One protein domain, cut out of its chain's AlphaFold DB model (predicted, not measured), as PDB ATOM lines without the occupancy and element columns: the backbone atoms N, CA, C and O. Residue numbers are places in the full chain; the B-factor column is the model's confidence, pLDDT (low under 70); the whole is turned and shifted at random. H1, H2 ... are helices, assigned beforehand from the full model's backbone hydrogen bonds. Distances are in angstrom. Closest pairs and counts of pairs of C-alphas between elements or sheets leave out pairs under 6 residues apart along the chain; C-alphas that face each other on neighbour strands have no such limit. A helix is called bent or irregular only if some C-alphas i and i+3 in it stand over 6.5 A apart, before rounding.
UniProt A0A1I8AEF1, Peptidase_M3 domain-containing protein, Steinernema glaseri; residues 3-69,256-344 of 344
ATOM      1  N   SER A   3      61.280  27.452  36.093       88.50
ATOM      2  CA  SER A   3      60.416  26.265  35.976       88.50
ATOM      3  C   SER A   3      61.014  25.135  35.114       88.50
ATOM      4  O   SER A   3      60.586  23.992  35.226       88.50
ATOM      5  N   LEU A   4      62.007  25.422  34.260       89.31
ATOM      6  CA  LEU A   4      62.641  24.411  33.404       89.31
ATOM      7  C   LEU A   4      63.779  23.650  34.103       89.31
ATOM      8  O   LEU A   4      64.220  22.633  33.590       89.31
ATOM      9  N   GLN A   5      64.257  24.100  35.269       87.38
ATOM     10  CA  GLN A   5      65.428  23.498  35.931       87.38
ATOM     11  C   GLN A   5      65.241  22.025  36.318       87.38
ATOM     12  O   GLN A   5      66.223  21.300  36.450       87.38
ATOM     13  N   THR A   6      63.997  21.595  36.518       83.25
ATOM     14  CA  THR A   6      63.629  20.215  36.862       83.25
ATOM     15  C   THR A   6      63.004  19.464  35.685       83.25
ATOM     16  O   THR A   6      62.489  18.372  35.879       83.25
ATOM     17  N   LYS A   7      62.975  20.071  34.495       87.62
ATOM     18  CA  LYS A   7      62.302  19.565  33.296       87.62
ATOM     19  C   LYS A   7      63.328  19.090  32.268       87.62
ATOM     20  O   LYS A   7      64.506  19.435  32.335       87.62
ATOM     21  N   THR A   8      62.882  18.291  31.307       87.75
ATOM     22  CA  THR A   8      63.727  17.766  30.222       87.75
ATOM     23  C   THR A   8      64.071  18.815  29.165       87.75
ATOM     24  O   THR A   8      65.116  18.713  28.526       87.75
ATOM     25  N   ALA A   9      63.217  19.824  28.969       91.31
ATOM     26  CA  ALA A   9      63.523  20.928  28.070       91.31
ATOM     27  C   ALA A   9      64.672  21.790  28.620       91.31
ATOM     28  O   ALA A   9      64.631  22.292  29.741       91.31
ATOM     29  N   GLU A  10      65.676  22.030  27.785       90.75
ATOM     30  CA  GLU A  10      66.938  22.676  28.151       90.75
ATOM     31  C   GLU A  10      66.834  24.208  28.203       90.75
ATOM     32  O   GLU A  10      67.658  24.872  28.830       90.75
ATOM     33  N   SER A  11      65.857  24.807  27.510       92.75
ATOM     34  CA  SER A  11      65.692  26.266  27.474       92.75
ATOM     35  C   SER A  11      64.290  26.725  27.068       92.75
ATOM     36  O   SER A  11      63.557  26.039  26.356       92.75
ATOM     37  N   THR A  12      63.936  27.958  27.440       92.88
ATOM     38  CA  THR A  12      62.688  28.621  27.012       92.88
ATOM     39  C   THR A  12      62.621  28.785  25.493       92.88
ATOM     40  O   THR A  12      61.547  28.666  24.900       92.88
ATOM     41  N   GLN A  13      63.766  29.003  24.839       93.94
ATOM     42  CA  GLN A  13      63.861  29.083  23.383       93.94
ATOM     43  C   GLN A  13      63.517  27.748  22.716       93.94
ATOM     44  O   GLN A  13      62.834  27.744  21.690       93.94
ATOM     45  N   GLN A  14      63.958  26.628  23.291       95.50
ATOM     46  CA  GLN A  14      63.633  25.295  22.787       95.50
ATOM     47  C   GLN A  14      62.125  25.038  22.861       95.50
ATOM     48  O   GLN A  14      61.530  24.658  21.855       95.50
ATOM     49  N   VAL A  15      61.496  25.331  24.004       95.38
ATOM     50  CA  VAL A  15      60.039  25.196  24.175       95.38
ATOM     51  C   VAL A  15      59.280  26.107  23.206       95.38
ATOM     52  O   VAL A  15      58.345  25.673  22.536       95.38
ATOM     53  N   THR A  16      59.707  27.365  23.067       94.88
ATOM     54  CA  THR A  16      59.078  28.323  22.143       94.88
ATOM     55  C   THR A  16      59.157  27.835  20.698       94.88
ATOM     56  O   THR A  16      58.162  27.882  19.973       94.88
ATOM     57  N   ARG A  17      60.326  27.336  20.272       96.75
ATOM     58  CA  ARG A  17      60.518  26.768  18.932       96.75
ATOM     59  C   ARG A  17      59.631  25.546  18.724       96.75
ATOM     60  O   ARG A  17      58.939  25.490  17.720       96.75
ATOM     61  N   PHE A  18      59.587  24.638  19.694       97.31
ATOM     62  CA  PHE A  18      58.728  23.459  19.651       97.31
ATOM     63  C   PHE A  18      57.251  23.823  19.417       97.31
ATOM     64  O   PHE A  18      56.628  23.322  18.480       97.31
ATOM     65  N   LEU A  19      56.695  24.758  20.197       97.00
ATOM     66  CA  LEU A  19      55.306  25.206  20.020       97.00
ATOM     67  C   LEU A  19      55.086  25.916  18.672       97.00
ATOM     68  O   LEU A  19      54.023  25.783  18.058       97.00
ATOM     69  N   GLN A  20      56.083  26.658  18.185       96.56
ATOM     70  CA  GLN A  20      56.022  27.313  16.879       96.56
ATOM     71  C   GLN A  20      56.056  26.306  15.722       96.56
ATOM     72  O   GLN A  20      55.319  26.461  14.743       96.56
ATOM     73  N   ASP A  21      56.859  25.253  15.841       97.25
ATOM     74  CA  ASP A  21      56.929  24.175  14.861       97.25
ATOM     75  C   ASP A  21      55.602  23.413  14.825       97.25
ATOM     76  O   ASP A  21      55.064  23.179  13.743       97.25
ATOM     77  N   LEU A  22      54.999  23.115  15.981       97.00
ATOM     78  CA  LEU A  22      53.655  22.529  16.055       97.00
ATOM     79  C   LEU A  22      52.590  23.411  15.388       97.00
ATOM     80  O   LEU A  22      51.761  22.922  14.614       97.00
ATOM     81  N   SER A  23      52.630  24.723  15.633       96.19
ATOM     82  CA  SER A  23      51.741  25.688  14.972       96.19
ATOM     83  C   SER A  23      51.934  25.705  13.453       96.19
ATOM     84  O   SER A  23      50.968  25.851  12.703       96.19
ATOM     85  N   THR A  24      53.175  25.567  12.988       96.56
ATOM     86  CA  THR A  24      53.512  25.588  11.560       96.56
ATOM     87  C   THR A  24      53.040  24.309  10.870       96.56
ATOM     88  O   THR A  24      52.341  24.375   9.860       96.56
ATOM     89  N   HIS A  25      53.335  23.142  11.446       95.06
ATOM     90  CA  HIS A  25      52.963  21.847  10.870       95.06
ATOM     91  C   HIS A  25      51.447  21.589  10.891       95.06
ATOM     92  O   HIS A  25      50.925  20.908  10.009       95.06
ATOM     93  N   SER A  26      50.712  22.176  11.840       94.44
ATOM     94  CA  SER A  26      49.247  22.057  11.915       94.44
ATOM     95  C   SER A  26      48.479  23.073  11.056       94.44
ATOM     96  O   SER A  26      47.255  22.974  10.930       94.44
ATOM     97  N   ALA A  27      49.160  24.027  10.406       94.75
ATOM     98  CA  ALA A  27      48.514  25.112   9.661       94.75
ATOM     99  C   ALA A  27      47.622  24.622   8.504       94.75
ATOM    100  O   ALA A  27      46.540  25.174   8.277       94.75
ATOM    101  N   ALA A  28      48.045  23.571   7.794       94.56
ATOM    102  CA  ALA A  28      47.269  22.983   6.703       94.56
ATOM    103  C   ALA A  28      45.979  22.322   7.214       94.56
ATOM    104  O   ALA A  28      44.904  22.560   6.660       94.56
ATOM    105  N   TRP A  29      46.073  21.548   8.303       93.06
ATOM    106  CA  TRP A  29      44.908  20.942   8.948       93.06
ATOM    107  C   TRP A  29      43.929  22.016   9.430       93.06
ATOM    108  O   TRP A  29      42.746  21.958   9.101       93.06
ATOM    109  N   ARG A  30      44.431  23.050  10.115       93.50
ATOM    110  CA  ARG A  30      43.620  24.155  10.636       93.50
ATOM    111  C   ARG A  30      42.888  24.907   9.529       93.50
ATOM    112  O   ARG A  30      41.694  25.150   9.641       93.50
ATOM    113  N   SER A  31      43.578  25.209   8.429       94.62
ATOM    114  CA  SER A  31      42.973  25.872   7.267       94.62
ATOM    115  C   SER A  31      41.868  25.023   6.634       94.62
ATOM    116  O   SER A  31      40.807  25.543   6.285       94.62
ATOM    117  N   ALA A  32      42.094  23.710   6.511       93.44
ATOM    118  CA  ALA A  32      41.085  22.781   6.015       93.44
ATOM    119  C   ALA A  32      39.875  22.708   6.959       93.44
ATOM    120  O   ALA A  32      38.738  22.712   6.489       93.44
ATOM    121  N   GLU A  33      40.101  22.698   8.272       93.00
ATOM    122  CA  GLU A  33      39.028  22.633   9.261       93.00
ATOM    123  C   GLU A  33      38.199  23.919   9.312       93.00
ATOM    124  O   GLU A  33      36.971  23.860   9.245       93.00
ATOM    125  N   THR A  34      38.835  25.094   9.281       93.00
ATOM    126  CA  THR A  34      38.132  26.377   9.134       93.00
ATOM    127  C   THR A  34      37.265  26.398   7.873       93.00
ATOM    128  O   THR A  34      36.127  26.872   7.907       93.00
ATOM    129  N   ALA A  35      37.769  25.876   6.749       94.12
ATOM    130  CA  ALA A  35      37.001  25.805   5.509       94.12
ATOM    131  C   ALA A  35      35.783  24.870   5.633       94.12
ATOM    132  O   ALA A  35      34.700  25.226   5.163       94.12
ATOM    133  N   ARG A  36      35.926  23.716   6.302       92.62
ATOM    134  CA  ARG A  36      34.805  22.799   6.571       92.62
ATOM    135  C   ARG A  36      33.742  23.453   7.442       92.62
ATOM    136  O   ARG A  36      32.574  23.441   7.063       92.62
ATOM    137  N   LEU A  37      34.136  24.062   8.559       91.62
ATOM    138  CA  LEU A  37      33.217  24.743   9.474       91.62
ATOM    139  C   LEU A  37      32.436  25.852   8.749       91.62
ATOM    140  O   LEU A  37      31.211  25.899   8.826       91.62
ATOM    141  N   ARG A  38      33.111  26.672   7.930       91.56
ATOM    142  CA  ARG A  38      32.447  27.687   7.090       91.56
ATOM    143  C   ARG A  38      31.466  27.084   6.083       91.56
ATOM    144  O   ARG A  38      30.397  27.648   5.863       91.56
ATOM    145  N   ALA A  39      31.805  25.954   5.465       92.44
ATOM    146  CA  ALA A  39      30.896  25.276   4.546       92.44
ATOM    147  C   ALA A  39      29.635  24.767   5.267       92.44
ATOM    148  O   ALA A  39      28.533  24.903   4.732       92.44
ATOM    149  N   PHE A  40      29.769  24.241   6.489       90.25
ATOM    150  CA  PHE A  40      28.621  23.827   7.304       90.25
ATOM    151  C   PHE A  40      27.728  24.998   7.694       90.25
ATOM    152  O   PHE A  40      26.513  24.891   7.533       90.25
ATOM    153  N   ASP A  41      28.315  26.107   8.140       90.44
ATOM    154  CA  ASP A  41      27.584  27.332   8.468       90.44
ATOM    155  C   ASP A  41      26.690  27.789   7.301       90.44
ATOM    156  O   ASP A  41      25.489  28.022   7.465       90.44
ATOM    157  N   GLN A  42      27.255  27.808   6.088       92.12
ATOM    158  CA  GLN A  42      26.545  28.185   4.863       92.12
ATOM    159  C   GLN A  42      25.445  27.186   4.483       92.12
ATOM    160  O   GLN A  42      24.333  27.588   4.136       92.12
ATOM    161  N   GLN A  43      25.733  25.882   4.547       90.06
ATOM    162  CA  GLN A  43      24.768  24.834   4.200       90.06
ATOM    163  C   GLN A  43      23.589  24.787   5.176       90.06
ATOM    164  O   GLN A  43      22.446  24.608   4.753       90.06
ATOM    165  N   ALA A  44      23.858  24.957   6.471       88.50
ATOM    166  CA  ALA A  44      22.850  24.945   7.525       88.50
ATOM    167  C   ALA A  44      22.177  26.314   7.740       88.50
ATOM    168  O   ALA A  44      21.184  26.381   8.460       88.50
ATOM    169  N   ARG A  45      22.666  27.377   7.080       91.44
ATOM    170  CA  ARG A  45      22.150  28.756   7.162       91.44
ATOM    171  C   ARG A  45      22.077  29.272   8.603       91.44
ATOM    172  O   ARG A  45      21.093  29.903   8.981       91.44
ATOM    173  N   LEU A  46      23.108  28.986   9.395       88.00
ATOM    174  CA  LEU A  46      23.132  29.330  10.823       88.00
ATOM    175  C   LEU A  46      23.430  30.816  11.054       88.00
ATOM    176  O   LEU A  46      23.026  31.367  12.071       88.00
ATOM    177  N   GLY A  47      24.080  31.476  10.090       87.19
ATOM    178  CA  GLY A  47      24.422  32.896  10.187       87.19
ATOM    179  C   GLY A  47      25.647  33.171  11.060       87.19
ATOM    180  O   GLY A  47      25.817  34.303  11.510       87.19
ATOM    181  N   GLY A  48      26.491  32.160  11.281       89.62
ATOM    182  CA  GLY A  48      27.704  32.220  12.083       89.62
ATOM    183  C   GLY A  48      27.727  31.130  13.152       89.62
ATOM    184  O   GLY A  48      27.029  31.235  14.161       89.62
ATOM    185  N   LEU A  49      28.584  30.123  12.959       90.88
ATOM    186  CA  LEU A  49      28.861  29.104  13.973       90.88
ATOM    187  C   LEU A  49      29.367  29.734  15.268       90.88
ATOM    188  O   LEU A  49      30.254  30.588  15.257       90.88
ATOM    189  N   GLN A  50      28.824  29.256  16.378       91.94
ATOM    190  CA  GLN A  50      29.232  29.642  17.719       91.94
ATOM    191  C   GLN A  50      30.216  28.612  18.293       91.94
ATOM    192  O   GLN A  50      30.250  27.470  17.827       91.94
ATOM    193  N   PRO A  51      31.004  28.955  19.331       90.94
ATOM    194  CA  PRO A  51      31.970  28.021  19.918       90.94
ATOM    195  C   PRO A  51      31.363  26.673  20.351       90.94
ATOM    196  O   PRO A  51      31.995  25.631  20.188       90.94
ATOM    197  N   TRP A  52      30.112  26.663  20.833       91.06
ATOM    198  CA  TRP A  52      29.401  25.437  21.229       91.06
ATOM    199  C   TRP A  52      28.955  24.561  20.049       91.06
ATOM    200  O   TRP A  52      28.646  23.386  20.242       91.06
ATOM    201  N   ASP A  53      28.950  25.096  18.828       92.06
ATOM    202  CA  ASP A  53      28.581  24.354  17.623       92.06
ATOM    203  C   ASP A  53      29.765  23.548  17.058       92.06
ATOM    204  O   ASP A  53      29.575  22.520  16.406       92.06
ATOM    205  N   ILE A  54      30.999  23.997  17.309       91.31
ATOM    206  CA  ILE A  54      32.214  23.513  16.634       91.31
ATOM    207  C   ILE A  54      32.387  22.000  16.775       91.31
ATOM    208  O   ILE A  54      32.473  21.294  15.770       91.31
ATOM    209  N   ALA A  55      32.378  21.481  18.006       88.88
ATOM    210  CA  ALA A  55      32.588  20.055  18.257       88.88
ATOM    211  C   ALA A  55      31.527  19.182  17.562       88.88
ATOM    212  O   ALA A  55      31.851  18.146  16.974       88.88
ATOM    213  N   PHE A  56      30.268  19.629  17.573       88.88
ATOM    214  CA  PHE A  56      29.161  18.930  16.926       88.88
ATOM    215  C   PHE A  56      29.339  18.873  15.402       88.88
ATOM    216  O   PHE A  56      29.216  17.803  14.795       88.88
ATOM    217  N   TYR A  57      29.664  20.001  14.764       89.06
ATOM    218  CA  TYR A  57      29.826  20.039  13.310       89.06
ATOM    219  C   TYR A  57      31.101  19.347  12.834       89.06
ATOM    220  O   TYR A  57      31.038  18.649  11.821       89.06
ATOM    221  N   THR A  58      32.210  19.429  13.571       87.38
ATOM    222  CA  THR A  58      33.413  18.638  13.275       87.38
ATOM    223  C   THR A  58      33.111  17.141  13.361       87.38
ATOM    224  O   THR A  58      33.428  16.390  12.437       87.38
ATOM    225  N   GLN A  59      32.407  16.676  14.401       85.06
ATOM    226  CA  GLN A  59      32.014  15.266  14.497       85.06
ATOM    227  C   GLN A  59      31.140  14.831  13.310       85.06
ATOM    228  O   GLN A  59      31.341  13.748  12.750       85.06
ATOM    229  N   ARG A  60      30.188  15.676  12.898       83.88
ATOM    230  CA  ARG A  60      29.313  15.415  11.749       83.88
ATOM    231  C   ARG A  60      30.080  15.393  10.423       83.88
ATOM    232  O   ARG A  60      29.773  14.556   9.576       83.88
ATOM    233  N   ALA A  61      31.065  16.273  10.249       81.44
ATOM    234  CA  ALA A  61      31.907  16.366   9.055       81.44
ATOM    235  C   ALA A  61      32.721  15.096   8.799       81.44
ATOM    236  O   ALA A  61      32.947  14.714   7.653       81.44
ATOM    237  N   HIS A  62      33.143  14.446   9.881       79.00
ATOM    238  CA  HIS A  62      34.065  13.316   9.850       79.00
ATOM    239  C   HIS A  62      33.391  11.970  10.123       79.00
ATOM    240  O   HIS A  62      34.069  10.981  10.397       79.00
ATOM    241  N   ARG A  63      32.056  11.902  10.044       79.75
ATOM    242  CA  ARG A  63      31.328  10.649  10.248       79.75
ATOM    243  C   ARG A  63      31.672   9.648   9.145       79.75
ATOM    244  O   ARG A  63      31.387   9.881   7.971       79.75
ATOM    245  N   HIS A  64      32.229   8.508   9.536       75.19
ATOM    246  CA  HIS A  64      32.537   7.418   8.621       75.19
ATOM    247  C   HIS A  64      31.387   6.388   8.615       75.19
ATOM    248  O   HIS A  64      30.940   5.995   9.691       75.19
ATOM    249  N   PRO A  65      30.897   5.906   7.455       75.56
ATOM    250  CA  PRO A  65      29.756   4.979   7.398       75.56
ATOM    251  C   PRO A  65      29.968   3.655   8.143       75.56
ATOM    252  O   PRO A  65      29.006   3.044   8.593       75.56
ATOM    253  N   LEU A  66      31.226   3.212   8.250       75.62
ATOM    254  CA  LEU A  66      31.611   1.991   8.970       75.62
ATOM    255  C   LEU A  66      32.004   2.239  10.435       75.62
ATOM    256  O   LEU A  66      32.285   1.274  11.141       75.62
ATOM    257  N   ALA A  67      32.099   3.498  10.876       80.62
ATOM    258  CA  ALA A  67      32.483   3.792  12.250       80.62
ATOM    259  C   ALA A  67      31.287   3.600  13.183       80.62
ATOM    260  O   ALA A  67      30.200   4.130  12.945       80.62
ATOM    261  N   LEU A  68      31.530   2.859  14.260       87.19
ATOM    262  CA  LEU A  68      30.616   2.787  15.389       87.19
ATOM    263  C   LEU A  68      30.495   4.161  16.052       87.19
ATOM    264  O   LEU A  68      31.440   4.952  16.070       87.19
ATOM    265  N   SER A  69      29.335   4.440  16.634       89.88
ATOM    266  CA  SER A  69      29.204   5.537  17.588       89.88
ATOM    267  C   SER A  69      30.064   5.283  18.832       89.88
ATOM    268  O   SER A  69      30.439   4.149  19.136       89.88
ATOM    269  N   LEU A 256      38.758   4.926  15.110       94.88
ATOM    270  CA  LEU A 256      39.943   5.697  15.490       94.88
ATOM    271  C   LEU A 256      40.251   6.820  14.497       94.88
ATOM    272  O   LEU A 256      40.631   7.910  14.917       94.88
ATOM    273  N   ASP A 257      40.046   6.604  13.200       91.62
ATOM    274  CA  ASP A 257      40.247   7.646  12.193       91.62
ATOM    275  C   ASP A 257      39.259   8.805  12.368       91.62
ATOM    276  O   ASP A 257      39.649   9.965  12.227       91.62
ATOM    277  N   GLN A 258      38.015   8.524  12.774       88.94
ATOM    278  CA  GLN A 258      37.059   9.562  13.166       88.94
ATOM    279  C   GLN A 258      37.494  10.285  14.452       88.94
ATOM    280  O   GLN A 258      37.372  11.510  14.537       88.94
ATOM    281  N   GLN A 259      38.016   9.558  15.446       90.31
ATOM    282  CA  GLN A 259      38.505  10.151  16.696       90.31
ATOM    283  C   GLN A 259      39.720  11.062  16.475       90.31
ATOM    284  O   GLN A 259      39.787  12.140  17.061       90.31
ATOM    285  N   LYS A 260      40.646  10.699  15.580       88.94
ATOM    286  CA  LYS A 260      41.816  11.529  15.233       88.94
ATOM    287  C   LYS A 260      41.420  12.899  14.684       88.94
ATOM    288  O   LYS A 260      42.083  13.891  14.971       88.94
ATOM    289  N   GLN A 261      40.326  12.981  13.925       83.94
ATOM    290  CA  GLN A 261      39.834  14.271  13.428       83.94
ATOM    291  C   GLN A 261      39.320  15.152  14.571       83.94
ATOM    292  O   GLN A 261      39.624  16.342  14.613       83.94
ATOM    293  N   GLN A 262      38.614  14.561  15.541       83.50
ATOM    294  CA  GLN A 262      38.155  15.270  16.742       83.50
ATOM    295  C   GLN A 262      39.331  15.705  17.628       83.50
ATOM    296  O   GLN A 262      39.337  16.828  18.130       83.50
ATOM    297  N   GLN A 263      40.366  14.865  17.750       88.19
ATOM    298  CA  GLN A 263      41.593  15.215  18.466       88.19
ATOM    299  C   GLN A 263      42.311  16.428  17.885       88.19
ATOM    300  O   GLN A 263      43.010  17.104  18.631       88.19
ATOM    301  N   GLY A 264      42.142  16.739  16.598       90.88
ATOM    302  CA  GLY A 264      42.718  17.949  16.019       90.88
ATOM    303  C   GLY A 264      42.227  19.224  16.719       90.88
ATOM    304  O   GLY A 264      43.023  20.124  16.983       90.88
ATOM    305  N   LEU A 265      40.943  19.282  17.105       91.12
ATOM    306  CA  LEU A 265      40.399  20.412  17.871       91.12
ATOM    307  C   LEU A 265      41.015  20.481  19.274       91.12
ATOM    308  O   LEU A 265      41.397  21.560  19.725       91.12
ATOM    309  N   THR A 266      41.133  19.333  19.951       91.56
ATOM    310  CA  THR A 266      41.782  19.239  21.267       91.56
ATOM    311  C   THR A 266      43.242  19.669  21.184       91.56
ATOM    312  O   THR A 266      43.669  20.495  21.978       91.56
ATOM    313  N   PHE A 267      43.982  19.200  20.179       94.75
ATOM    314  CA  PHE A 267      45.367  19.592  19.928       94.75
ATOM    315  C   PHE A 267      45.504  21.102  19.710       94.75
ATOM    316  O   PHE A 267      46.386  21.723  20.293       94.75
ATOM    317  N   ALA A 268      44.624  21.711  18.909       95.00
ATOM    318  CA  ALA A 268      44.642  23.155  18.684       95.00
ATOM    319  C   ALA A 268      44.402  23.938  19.987       95.00
ATOM    320  O   ALA A 268      45.075  24.938  20.239       95.00
ATOM    321  N   ARG A 269      43.484  23.457  20.839       94.56
ATOM    322  CA  ARG A 269      43.230  24.029  22.167       94.56
ATOM    323  C   ARG A 269      44.424  23.847  23.105       94.56
ATOM    324  O   ARG A 269      44.836  24.822  23.720       94.56
ATOM    325  N   ASP A 270      45.003  22.651  23.180       95.50
ATOM    326  CA  ASP A 270      46.189  22.369  23.999       95.50
ATOM    327  C   ASP A 270      47.373  23.242  23.570       95.50
ATOM    328  O   ASP A 270      48.085  23.790  24.408       95.50
ATOM    329  N   LEU A 271      47.548  23.438  22.260       97.44
ATOM    330  CA  LEU A 271      48.576  24.313  21.709       97.44
ATOM    331  C   LEU A 271      48.328  25.778  22.082       97.44
ATOM    332  O   LEU A 271      49.271  26.465  22.467       97.44
ATOM    333  N   ALA A 272      47.083  26.255  22.018       96.75
ATOM    334  CA  ALA A 272      46.732  27.606  22.458       96.75
ATOM    335  C   ALA A 272      47.020  27.810  23.954       96.75
ATOM    336  O   ALA A 272      47.603  28.821  24.343       96.75
ATOM    337  N   MET A 273      46.665  26.823  24.780       96.62
ATOM    338  CA  MET A 273      46.877  26.833  26.229       96.62
ATOM    339  C   MET A 273      48.367  26.789  26.587       96.62
ATOM    340  O   MET A 273      48.816  27.600  27.389       96.62
ATOM    341  N   ALA A 274      49.160  25.934  25.935       96.31
ATOM    342  CA  ALA A 274      50.611  25.871  26.128       96.31
ATOM    343  C   ALA A 274      51.306  27.183  25.731       96.31
ATOM    344  O   ALA A 274      52.227  27.640  26.408       96.31
ATOM    345  N   ARG A 275      50.851  27.814  24.640       95.50
ATOM    346  CA  ARG A 275      51.340  29.131  24.212       95.50
ATOM    347  C   ARG A 275      50.975  30.222  25.214       95.50
ATOM    348  O   ARG A 275      51.828  31.046  25.528       95.50
ATOM    349  N   LEU A 276      49.739  30.221  25.719       94.94
ATOM    350  CA  LEU A 276      49.285  31.160  26.744       94.94
ATOM    351  C   LEU A 276      50.084  31.001  28.042       94.94
ATOM    352  O   LEU A 276      50.582  31.993  28.557       94.94
ATOM    353  N   ASP A 277      50.250  29.774  28.534       94.94
ATOM    354  CA  ASP A 277      51.025  29.474  29.741       94.94
ATOM    355  C   ASP A 277      52.465  29.994  29.631       94.94
ATOM    356  O   ASP A 277      52.929  30.750  30.487       94.94
ATOM    357  N   LEU A 278      53.157  29.677  28.530       92.56
ATOM    358  CA  LEU A 278      54.521  30.154  28.309       92.56
ATOM    359  C   LEU A 278      54.591  31.681  28.147       92.56
ATOM    360  O   LEU A 278      55.557  32.297  28.592       92.56
ATOM    361  N   HIS A 279      53.581  32.292  27.521       91.44
ATOM    362  CA  HIS A 279      53.490  33.744  27.365       91.44
ATOM    363  C   HIS A 279      53.332  34.451  28.716       91.44
ATOM    364  O   HIS A 279      54.066  35.396  28.992       91.44
ATOM    365  N   LEU A 280      52.426  33.970  29.574       90.81
ATOM    366  CA  LEU A 280      52.146  34.571  30.883       90.81
ATOM    367  C   LEU A 280      53.306  34.414  31.877       90.81
ATOM    368  O   LEU A 280      53.508  35.286  32.719       90.81
ATOM    369  N   HIS A 281      54.077  33.328  31.774       90.88
ATOM    370  CA  HIS A 281      55.232  33.053  32.640       90.88
ATOM    371  C   HIS A 281      56.587  33.452  32.030       90.88
ATOM    372  O   HIS A 281      57.642  33.192  32.618       90.88
ATOM    373  N   GLY A 282      56.577  34.042  30.834       85.00
ATOM    374  CA  GLY A 282      57.768  34.545  30.161       85.00
ATOM    375  C   GLY A 282      58.295  35.843  30.778       85.00
ATOM    376  O   GLY A 282      57.651  36.490  31.599       85.00
ATOM    377  N   GLU A 283      59.484  36.266  30.350       65.25
ATOM    378  CA  GLU A 283      60.146  37.473  30.878       65.25
ATOM    379  C   GLU A 283      59.459  38.782  30.464       65.25
ATOM    380  O   GLU A 283      59.730  39.848  31.017       65.25
ATOM    381  N   THR A 284      58.565  38.723  29.478       63.69
ATOM    382  CA  THR A 284      57.847  39.892  28.981       63.69
ATOM    383  C   THR A 284      56.548  40.048  29.756       63.69
ATOM    384  O   THR A 284      55.502  39.568  29.327       63.69
ATOM    385  N   TYR A 285      56.593  40.752  30.890       58.59
ATOM    386  CA  TYR A 285      55.351  41.296  31.432       58.59
ATOM    387  C   TYR A 285      54.753  42.217  30.356       58.59
ATOM    388  O   TYR A 285      55.479  43.071  29.831       58.59
ATOM    389  N   PRO A 286      53.477  42.040  29.977       58.44
ATOM    390  CA  PRO A 286      52.864  42.828  28.920       58.44
ATOM    391  C   PRO A 286      53.057  44.313  29.206       58.44
ATOM    392  O   PRO A 286      52.960  44.753  30.358       58.44
ATOM    393  N   ALA A 287      53.308  45.105  28.161       59.38
ATOM    394  CA  ALA A 287      53.227  46.553  28.291       59.38
ATOM    395  C   ALA A 287      51.883  46.892  28.955       59.38
ATOM    396  O   ALA A 287      50.864  46.303  28.591       59.38
ATOM    397  N   ALA A 288      51.868  47.836  29.903       61.94
ATOM    398  CA  ALA A 288      50.722  48.146  30.773       61.94
ATOM    399  C   ALA A 288      49.385  48.465  30.047       61.94
ATOM    400  O   ALA A 288      48.371  48.704  30.697       61.94
ATOM    401  N   ALA A 289      49.378  48.489  28.711       69.94
ATOM    402  CA  ALA A 289      48.243  48.755  27.841       69.94
ATOM    403  C   ALA A 289      47.437  47.512  27.393       69.94
ATOM    404  O   ALA A 289      46.300  47.697  26.965       69.94
ATOM    405  N   GLN A 290      47.968  46.278  27.449       82.31
ATOM    406  CA  GLN A 290      47.235  45.087  26.975       82.31
ATOM    407  C   GLN A 290      46.546  44.350  28.131       82.31
ATOM    408  O   GLN A 290      47.188  43.901  29.079       82.31
ATOM    409  N   SER A 291      45.228  44.177  28.039       88.50
ATOM    410  CA  SER A 291      44.458  43.368  28.992       88.50
ATOM    411  C   SER A 291      44.760  41.870  28.848       88.50
ATOM    412  O   SER A 291      45.101  41.400  27.762       88.50
ATOM    413  N   LEU A 292      44.559  41.095  29.922       88.56
ATOM    414  CA  LEU A 292      44.706  39.633  29.899       88.56
ATOM    415  C   LEU A 292      43.845  38.981  28.803       88.56
ATOM    416  O   LEU A 292      44.311  38.094  28.096       88.56
ATOM    417  N   GLN A 293      42.608  39.451  28.612       91.69
ATOM    418  CA  GLN A 293      41.721  38.908  27.579       91.69
ATOM    419  C   GLN A 293      42.278  39.132  26.166       91.69
ATOM    420  O   GLN A 293      42.136  38.262  25.314       91.69
ATOM    421  N   GLN A 294      42.929  40.268  25.905       91.31
ATOM    422  CA  GLN A 294      43.549  40.517  24.602       91.31
ATOM    423  C   GLN A 294      44.717  39.560  24.340       91.31
ATOM    424  O   GLN A 294      44.829  39.049  23.232       91.31
ATOM    425  N   GLN A 295      45.537  39.275  25.356       91.25
ATOM    426  CA  GLN A 295      46.630  38.299  25.246       91.25
ATOM    427  C   GLN A 295      46.094  36.888  24.993       91.25
ATOM    428  O   GLN A 295      46.607  36.167  24.143       91.25
ATOM    429  N   VAL A 296      45.022  36.506  25.695       94.00
ATOM    430  CA  VAL A 296      44.318  35.236  25.483       94.00
ATOM    431  C   VAL A 296      43.852  35.098  24.035       94.00
ATOM    432  O   VAL A 296      44.177  34.106  23.388       94.00
ATOM    433  N   VAL A 297      43.118  36.089  23.521       94.56
ATOM    434  CA  VAL A 297      42.599  36.059  22.146       94.56
ATOM    435  C   VAL A 297      43.743  35.942  21.140       94.56
ATOM    436  O   VAL A 297      43.682  35.098  20.253       94.56
ATOM    437  N   GLU A 298      44.828  36.696  21.329       93.25
ATOM    438  CA  GLU A 298      46.004  36.643  20.455       93.25
ATOM    439  C   GLU A 298      46.647  35.246  20.402       93.25
ATOM    440  O   GLU A 298      46.957  34.747  19.317       93.25
ATOM    441  N   GLN A 299      46.816  34.577  21.550       94.62
ATOM    442  CA  GLN A 299      47.402  33.231  21.572       94.62
ATOM    443  C   GLN A 299      46.477  32.167  20.973       94.62
ATOM    444  O   GLN A 299      46.965  31.221  20.352       94.62
ATOM    445  N   PHE A 300      45.162  32.320  21.138       95.81
ATOM    446  CA  PHE A 300      44.172  31.363  20.654       95.81
ATOM    447  C   PHE A 300      43.913  31.509  19.150       95.81
ATOM    448  O   PHE A 300      43.971  30.510  18.432       95.81
ATOM    449  N   ASP A 301      43.730  32.728  18.640       93.56
ATOM    450  CA  ASP A 301      43.477  32.988  17.212       93.56
ATOM    451  C   ASP A 301      44.641  32.535  16.316       93.56
ATOM    452  O   ASP A 301      44.455  32.164  15.152       93.56
ATOM    453  N   ALA A 302      45.862  32.509  16.861       92.81
ATOM    454  CA  ALA A 302      47.037  32.025  16.149       92.81
ATOM    455  C   ALA A 302      46.916  30.549  15.720       92.81
ATOM    456  O   ALA A 302      47.485  30.168  14.691       92.81
ATOM    457  N   VAL A 303      46.181  29.722  16.477       95.81
ATOM    458  CA  VAL A 303      46.195  28.253  16.336       95.81
ATOM    459  C   VAL A 303      44.818  27.588  16.346       95.81
ATOM    460  O   VAL A 303      44.722  26.424  15.962       95.81
ATOM    461  N   LEU A 304      43.742  28.285  16.709       95.00
ATOM    462  CA  LEU A 304      42.390  27.746  16.590       95.00
ATOM    463  C   LEU A 304      41.831  27.897  15.162       95.00
ATOM    464  O   LEU A 304      42.148  28.860  14.459       95.00
ATOM    465  N   PRO A 305      40.986  26.953  14.699       92.75
ATOM    466  CA  PRO A 305      40.244  27.100  13.449       92.75
ATOM    467  C   PRO A 305      38.991  27.992  13.548       92.75
ATOM    468  O   PRO A 305      38.375  28.265  12.512       92.75
ATOM    469  N   TRP A 306      38.614  28.446  14.750       90.62
ATOM    470  CA  TRP A 306      37.502  29.366  15.022       90.62
ATOM    471  C   TRP A 306      37.930  30.436  16.046       90.62
ATOM    472  O   TRP A 306      38.838  30.168  16.834       90.62
ATOM    473  N   PRO A 307      37.304  31.629  16.045       91.12
ATOM    474  CA  PRO A 307      37.588  32.651  17.047       91.12
ATOM    475  C   PRO A 307      36.950  32.298  18.394       91.12
ATOM    476  O   PRO A 307      35.885  31.677  18.438       91.12
ATOM    477  N   LEU A 308      37.557  32.756  19.489       93.06
ATOM    478  CA  LEU A 308      36.917  32.693  20.805       93.06
ATOM    479  C   LEU A 308      35.648  33.556  20.848       93.06
ATOM    480  O   LEU A 308      35.596  34.643  20.272       93.06
ATOM    481  N   GLY A 309      34.636  33.095  21.580       91.38
ATOM    482  CA  GLY A 309      33.476  33.914  21.921       91.38
ATOM    483  C   GLY A 309      33.799  34.954  22.999       91.38
ATOM    484  O   GLY A 309      34.588  34.699  23.909       91.38
ATOM    485  N   ASP A 310      33.116  36.104  22.976       89.25
ATOM    486  CA  ASP A 310      33.316  37.204  23.944       89.25
ATOM    487  C   ASP A 310      33.082  36.804  25.413       89.25
ATOM    488  O   ASP A 310      33.540  37.481  26.341       89.25
ATOM    489  N   PHE A 311      32.354  35.710  25.645       90.69
ATOM    490  CA  PHE A 311      32.071  35.147  26.965       90.69
ATOM    491  C   PHE A 311      33.140  34.152  27.439       90.69
ATOM    492  O   PHE A 311      33.180  33.835  28.626       90.69
ATOM    493  N   GLU A 312      34.003  33.650  26.550       93.00
ATOM    494  CA  GLU A 312      35.005  32.646  26.898       93.00
ATOM    495  C   GLU A 312      36.143  33.270  27.718       93.00
ATOM    496  O   GLU A 312      36.671  34.345  27.412       93.00
ATOM    497  N   ARG A 313      36.503  32.589  28.808       93.81
ATOM    498  CA  ARG A 313      37.505  33.014  29.794       93.81
ATOM    499  C   ARG A 313      38.506  31.879  30.049       93.81
ATOM    500  O   ARG A 313      38.546  31.352  31.159       93.81
ATOM    501  N   PRO A 314      39.266  31.429  29.030       93.00
ATOM    502  CA  PRO A 314      40.103  30.242  29.166       93.00
ATOM    503  C   PRO A 314      41.196  30.423  30.221       93.00
ATOM    504  O   PRO A 314      41.392  29.501  30.991       93.00
ATOM    505  N   ALA A 315      41.824  31.602  30.346       92.44
ATOM    506  CA  ALA A 315      42.835  31.850  31.383       92.44
ATOM    507  C   ALA A 315      42.287  31.678  32.812       92.44
ATOM    508  O   ALA A 315      42.981  31.176  33.684       92.44
ATOM    509  N   GLN A 316      41.040  32.086  33.057       92.25
ATOM    510  CA  GLN A 316      40.389  31.972  34.364       92.25
ATOM    511  C   GLN A 316      39.911  30.548  34.666       92.25
ATOM    512  O   GLN A 316      39.700  30.222  35.827       92.25
ATOM    513  N   ALA A 317      39.717  29.726  33.633       91.31
ATOM    514  CA  ALA A 317      39.344  28.318  33.741       91.31
ATOM    515  C   ALA A 317      40.559  27.380  33.608       91.31
ATOM    516  O   ALA A 317      40.387  26.187  33.359       91.31
ATOM    517  N   PHE A 318      41.779  27.921  33.683       92.31
ATOM    518  CA  PHE A 318      43.007  27.178  33.440       92.31
ATOM    519  C   PHE A 318      43.733  26.864  34.746       92.31
ATOM    520  O   PHE A 318      44.701  27.530  35.109       92.31
ATOM    521  N   ASP A 319      43.271  25.823  35.435       90.06
ATOM    522  CA  ASP A 319      43.799  25.436  36.748       90.06
ATOM    523  C   ASP A 319      45.304  25.130  36.723       90.06
ATOM    524  O   ASP A 319      46.006  25.443  37.682       90.06
ATOM    525  N   HIS A 320      45.838  24.615  35.606       90.62
ATOM    526  CA  HIS A 320      47.272  24.327  35.458       90.62
ATOM    527  C   HIS A 320      48.180  25.555  35.572       90.62
ATOM    528  O   HIS A 320      49.373  25.386  35.816       90.62
ATOM    529  N   LEU A 321      47.640  26.774  35.455       89.88
ATOM    530  CA  LEU A 321      48.381  28.005  35.758       89.88
ATOM    531  C   LEU A 321      48.659  28.190  37.260       89.88
ATOM    532  O   LEU A 321      49.356  29.137  37.619       89.88
ATOM    533  N   ALA A 322      48.094  27.350  38.133       87.12
ATOM    534  CA  ALA A 322      48.245  27.454  39.585       87.12
ATOM    535  C   ALA A 322      48.243  26.092  40.322       87.12
ATOM    536  O   ALA A 322      48.011  26.054  41.534       87.12
ATOM    537  N   SER A 323      48.445  24.975  39.613       85.19
ATOM    538  CA  SER A 323      48.355  23.614  40.167       85.19
ATOM    539  C   SER A 323      49.664  22.809  40.100       85.19
ATOM    540  O   SER A 323      49.620  21.581  40.182       85.19
ATOM    541  N   GLY A 324      50.818  23.458  39.915       82.94
ATOM    542  CA  GLY A 324      52.126  22.794  39.784       82.94
ATOM    543  C   GLY A 324      52.584  22.516  38.345       82.94
ATOM    544  O   GLY A 324      53.637  21.909  38.142       82.94
ATOM    545  N   TYR A 325      51.813  22.949  37.342       88.00
ATOM    546  CA  TYR A 325      52.141  22.841  35.911       88.00
ATOM    547  C   TYR A 325      52.493  24.200  35.281       88.00
ATOM    548  O   TYR A 325      52.572  24.318  34.057       88.00
ATOM    549  N   GLU A 326      52.746  25.219  36.100       90.44
ATOM    550  CA  GLU A 326      53.021  26.585  35.662       90.44
ATOM    551  C   GLU A 326      54.288  26.647  34.799       90.44
ATOM    552  O   GLU A 326      55.337  26.069  35.131       90.44
ATOM    553  N   ALA A 327      54.211  27.360  33.672       92.25
ATOM    554  CA  ALA A 327      55.259  27.378  32.648       92.25
ATOM    555  C   ALA A 327      55.665  25.958  32.202       92.25
ATOM    556  O   ALA A 327      56.845  25.647  31.982       92.25
ATOM    557  N   GLY A 328      54.698  25.050  32.173       92.56
ATOM    558  CA  GLY A 328      54.879  23.617  32.021       92.56
ATOM    559  C   GLY A 328      53.811  22.942  31.185       92.56
ATOM    560  O   GLY A 328      54.044  21.808  30.802       92.56
ATOM    561  N   TYR A 329      52.714  23.608  30.810       94.69
ATOM    562  CA  TYR A 329      51.624  22.948  30.080       94.69
ATOM    563  C   TYR A 329      52.039  22.444  28.686       94.69
ATOM    564  O   TYR A 329      51.422  21.537  28.128       94.69
ATOM    565  N   TYR A 330      53.133  22.979  28.126       95.00
ATOM    566  CA  TYR A 330      53.746  22.436  26.911       95.00
ATOM    567  C   TYR A 330      54.144  20.955  27.055       95.00
ATOM    568  O   TYR A 330      54.245  20.279  26.030       95.00
ATOM    569  N   SER A 331      54.356  20.460  28.283       93.31
ATOM    570  CA  SER A 331      54.768  19.085  28.572       93.31
ATOM    571  C   SER A 331      53.818  18.064  27.963       93.31
ATOM    572  O   SER A 331      54.281  17.113  27.351       93.31
ATOM    573  N   TYR A 332      52.503  18.296  28.007       92.12
ATOM    574  CA  TYR A 332      51.529  17.382  27.408       92.12
ATOM    575  C   TYR A 332      51.760  17.196  25.905       92.12
ATOM    576  O   TYR A 332      51.756  16.077  25.398       92.12
ATOM    577  N   LEU A 333      52.005  18.286  25.171       95.44
ATOM    578  CA  LEU A 333      52.298  18.210  23.737       95.44
ATOM    579  C   LEU A 333      53.691  17.635  23.476       95.44
ATOM    580  O   LEU A 333      53.858  16.845  22.550       95.44
ATOM    581  N   TRP A 334      54.670  18.032  24.286       95.25
ATOM    582  CA  TRP A 334      56.053  17.570  24.221       95.25
ATOM    583  C   TRP A 334      56.121  16.054  24.365       95.25
ATOM    584  O   TRP A 334      56.488  15.352  23.423       95.25
ATOM    585  N   SER A 335      55.661  15.546  25.501       93.12
ATOM    586  CA  SER A 335      55.629  14.130  25.833       93.12
ATOM    587  C   SER A 335      54.796  13.335  24.834       93.12
ATOM    588  O   SER A 335      55.224  12.260  24.427       93.12
ATOM    589  N   ARG A 336      53.678  13.882  24.329       93.19
ATOM    590  CA  ARG A 336      52.885  13.243  23.268       93.19
ATOM    591  C   ARG A 336      53.660  13.063  21.964       93.19
ATOM    592  O   ARG A 336      53.533  12.013  21.340       93.19
ATOM    593  N   VAL A 337      54.429  14.062  21.524       93.81
ATOM    594  CA  VAL A 337      55.242  13.956  20.298       93.81
ATOM    595  C   VAL A 337      56.299  12.866  20.459       93.81
ATOM    596  O   VAL A 337      56.388  11.990  19.603       93.81
ATOM    597  N   TYR A 338      57.031  12.863  21.575       92.75
ATOM    598  CA  TYR A 338      58.033  11.826  21.845       92.75
ATOM    599  C   TYR A 338      57.414  10.439  22.021       92.75
ATOM    600  O   TYR A 338      57.974   9.458  21.545       92.75
ATOM    601  N   ALA A 339      56.246  10.339  22.655       94.00
ATOM    602  CA  ALA A 339      55.517   9.084  22.794       94.00
ATOM    603  C   ALA A 339      55.064   8.522  21.439       94.00
ATOM    604  O   ALA A 339      55.102   7.313  21.240       94.00
ATOM    605  N   ILE A 340      54.639   9.381  20.503       93.00
ATOM    606  CA  ILE A 340      54.301   8.961  19.134       93.00
ATOM    607  C   ILE A 340      55.546   8.445  18.411       93.00
ATOM    608  O   ILE A 340      55.465   7.399  17.778       93.00
ATOM    609  N   ASP A 341      56.669   9.155  18.517       94.44
ATOM    610  CA  ASP A 341      57.932   8.763  17.879       94.44
ATOM    611  C   ASP A 341      58.474   7.441  18.446       94.44
ATOM    612  O   ASP A 341      58.861   6.557  17.696       94.44
ATOM    613  N   ALA A 342      58.420   7.257  19.770       94.56
ATOM    614  CA  ALA A 342      58.871   6.033  20.431       94.56
ATOM    615  C   ALA A 342      57.963   4.813  20.176       94.56
ATOM    616  O   ALA A 342      58.415   3.678  20.324       94.56
ATOM    617  N   PHE A 343      56.682   5.035  19.864       94.62
ATOM    618  CA  PHE A 343      55.717   3.966  19.588       94.62
ATOM    619  C   PHE A 343      55.713   3.509  18.120       94.62
ATOM    620  O   PHE A 343      55.269   2.393  17.844       94.62
ATOM    621  N   ALA A 344      56.131   4.380  17.197       87.56
ATOM    622  CA  ALA A 344      56.202   4.107  15.759       87.56
ATOM    623  C   ALA A 344      57.319   3.111  15.416       87.56
ATOM    624  O   ALA A 344      57.090   2.306  14.480       87.56
TER     625      ALA A 344
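This is residues 3 to 69 and 256 to 344 of the 344 residues of the protein "Peptidase_M3 domain-containing protein" of Steinernema glaseri (UniProt A0A1I8AEF1). One long, kinked helix, H4, runs through the middle; H1, H5 and H6 pack round one stretch of it, residues 269 to 278, and H3 packs on another, residues 258 to 265. H1 and H2, joined by one residue, make a wide elbow along one side, and residues 338 to 344, of which 338 to 343 belong to H6, stick out. The printed part has 156 residues with six named helices, H1 to H6 in chain order, and no named strand; it is all helix and compact, with a radius of gyration of the C-alphas of 17.1 A and spans of 49 by 45 by 26 A.

Find C-alpha 256 at (39.943, 5.697, 15.490); from there H4, residues 256 to 280, runs 34.9 A, with a kink of 33 degrees near residue 263. H1, residues 12 to 25, starts at (62.688, 28.621, 27.012) and covers 20.0 A; H2, residues 27 to 44, covers 25.8 A. H3 is residues 51 to 61, 15.9 A, and only just irregular: C-alphas 52 and 55 are 6.9 A apart. H5 is residues 292 to 301, 14.4 A; H6, residues 330 to 343, 20.0 A, ends at (55.717, 3.966, 19.588).

Start at H4, the hub. H5 touches its residues 269 to 276, closest at the C-alphas of Ala 272 and Phe 300, 4.9 A; they form a hairpin. H6 touches H4 with the C-alphas of Tyr 330 and Ala 274 closest, 4.7 A apart; H1 touches H4 with the C-alphas of Leu 19 and Arg 275 closest, 7.0 A apart; H1 and H6 only just touch, with 3 pairs of C-alphas within 8 A, the closest those of Val 15 and Tyr 330, 7.4 A apart. H3 touches H4 at Gln 59 and Gln 262, 6.5 A, at a shallow tilt of 30 degrees, opposite ways. H2 touches H3, about perpendicular at 86 degrees, closest at the C-alphas of Leu 37 and Tyr 57, 7.0 A. Every O i to N i+4 pair is within hydrogen-bond range in H1, H2, H5 and H6; H3 has 5 of 7 and H4 18 of 21.

Residues 70 to 255 are not printed, and C-alphas 69 and 256 are 10.9 A apart across the cut. The links H4 to H5 and H5 to H6 are long. Residues 283 to 289 have pLDDT under 70.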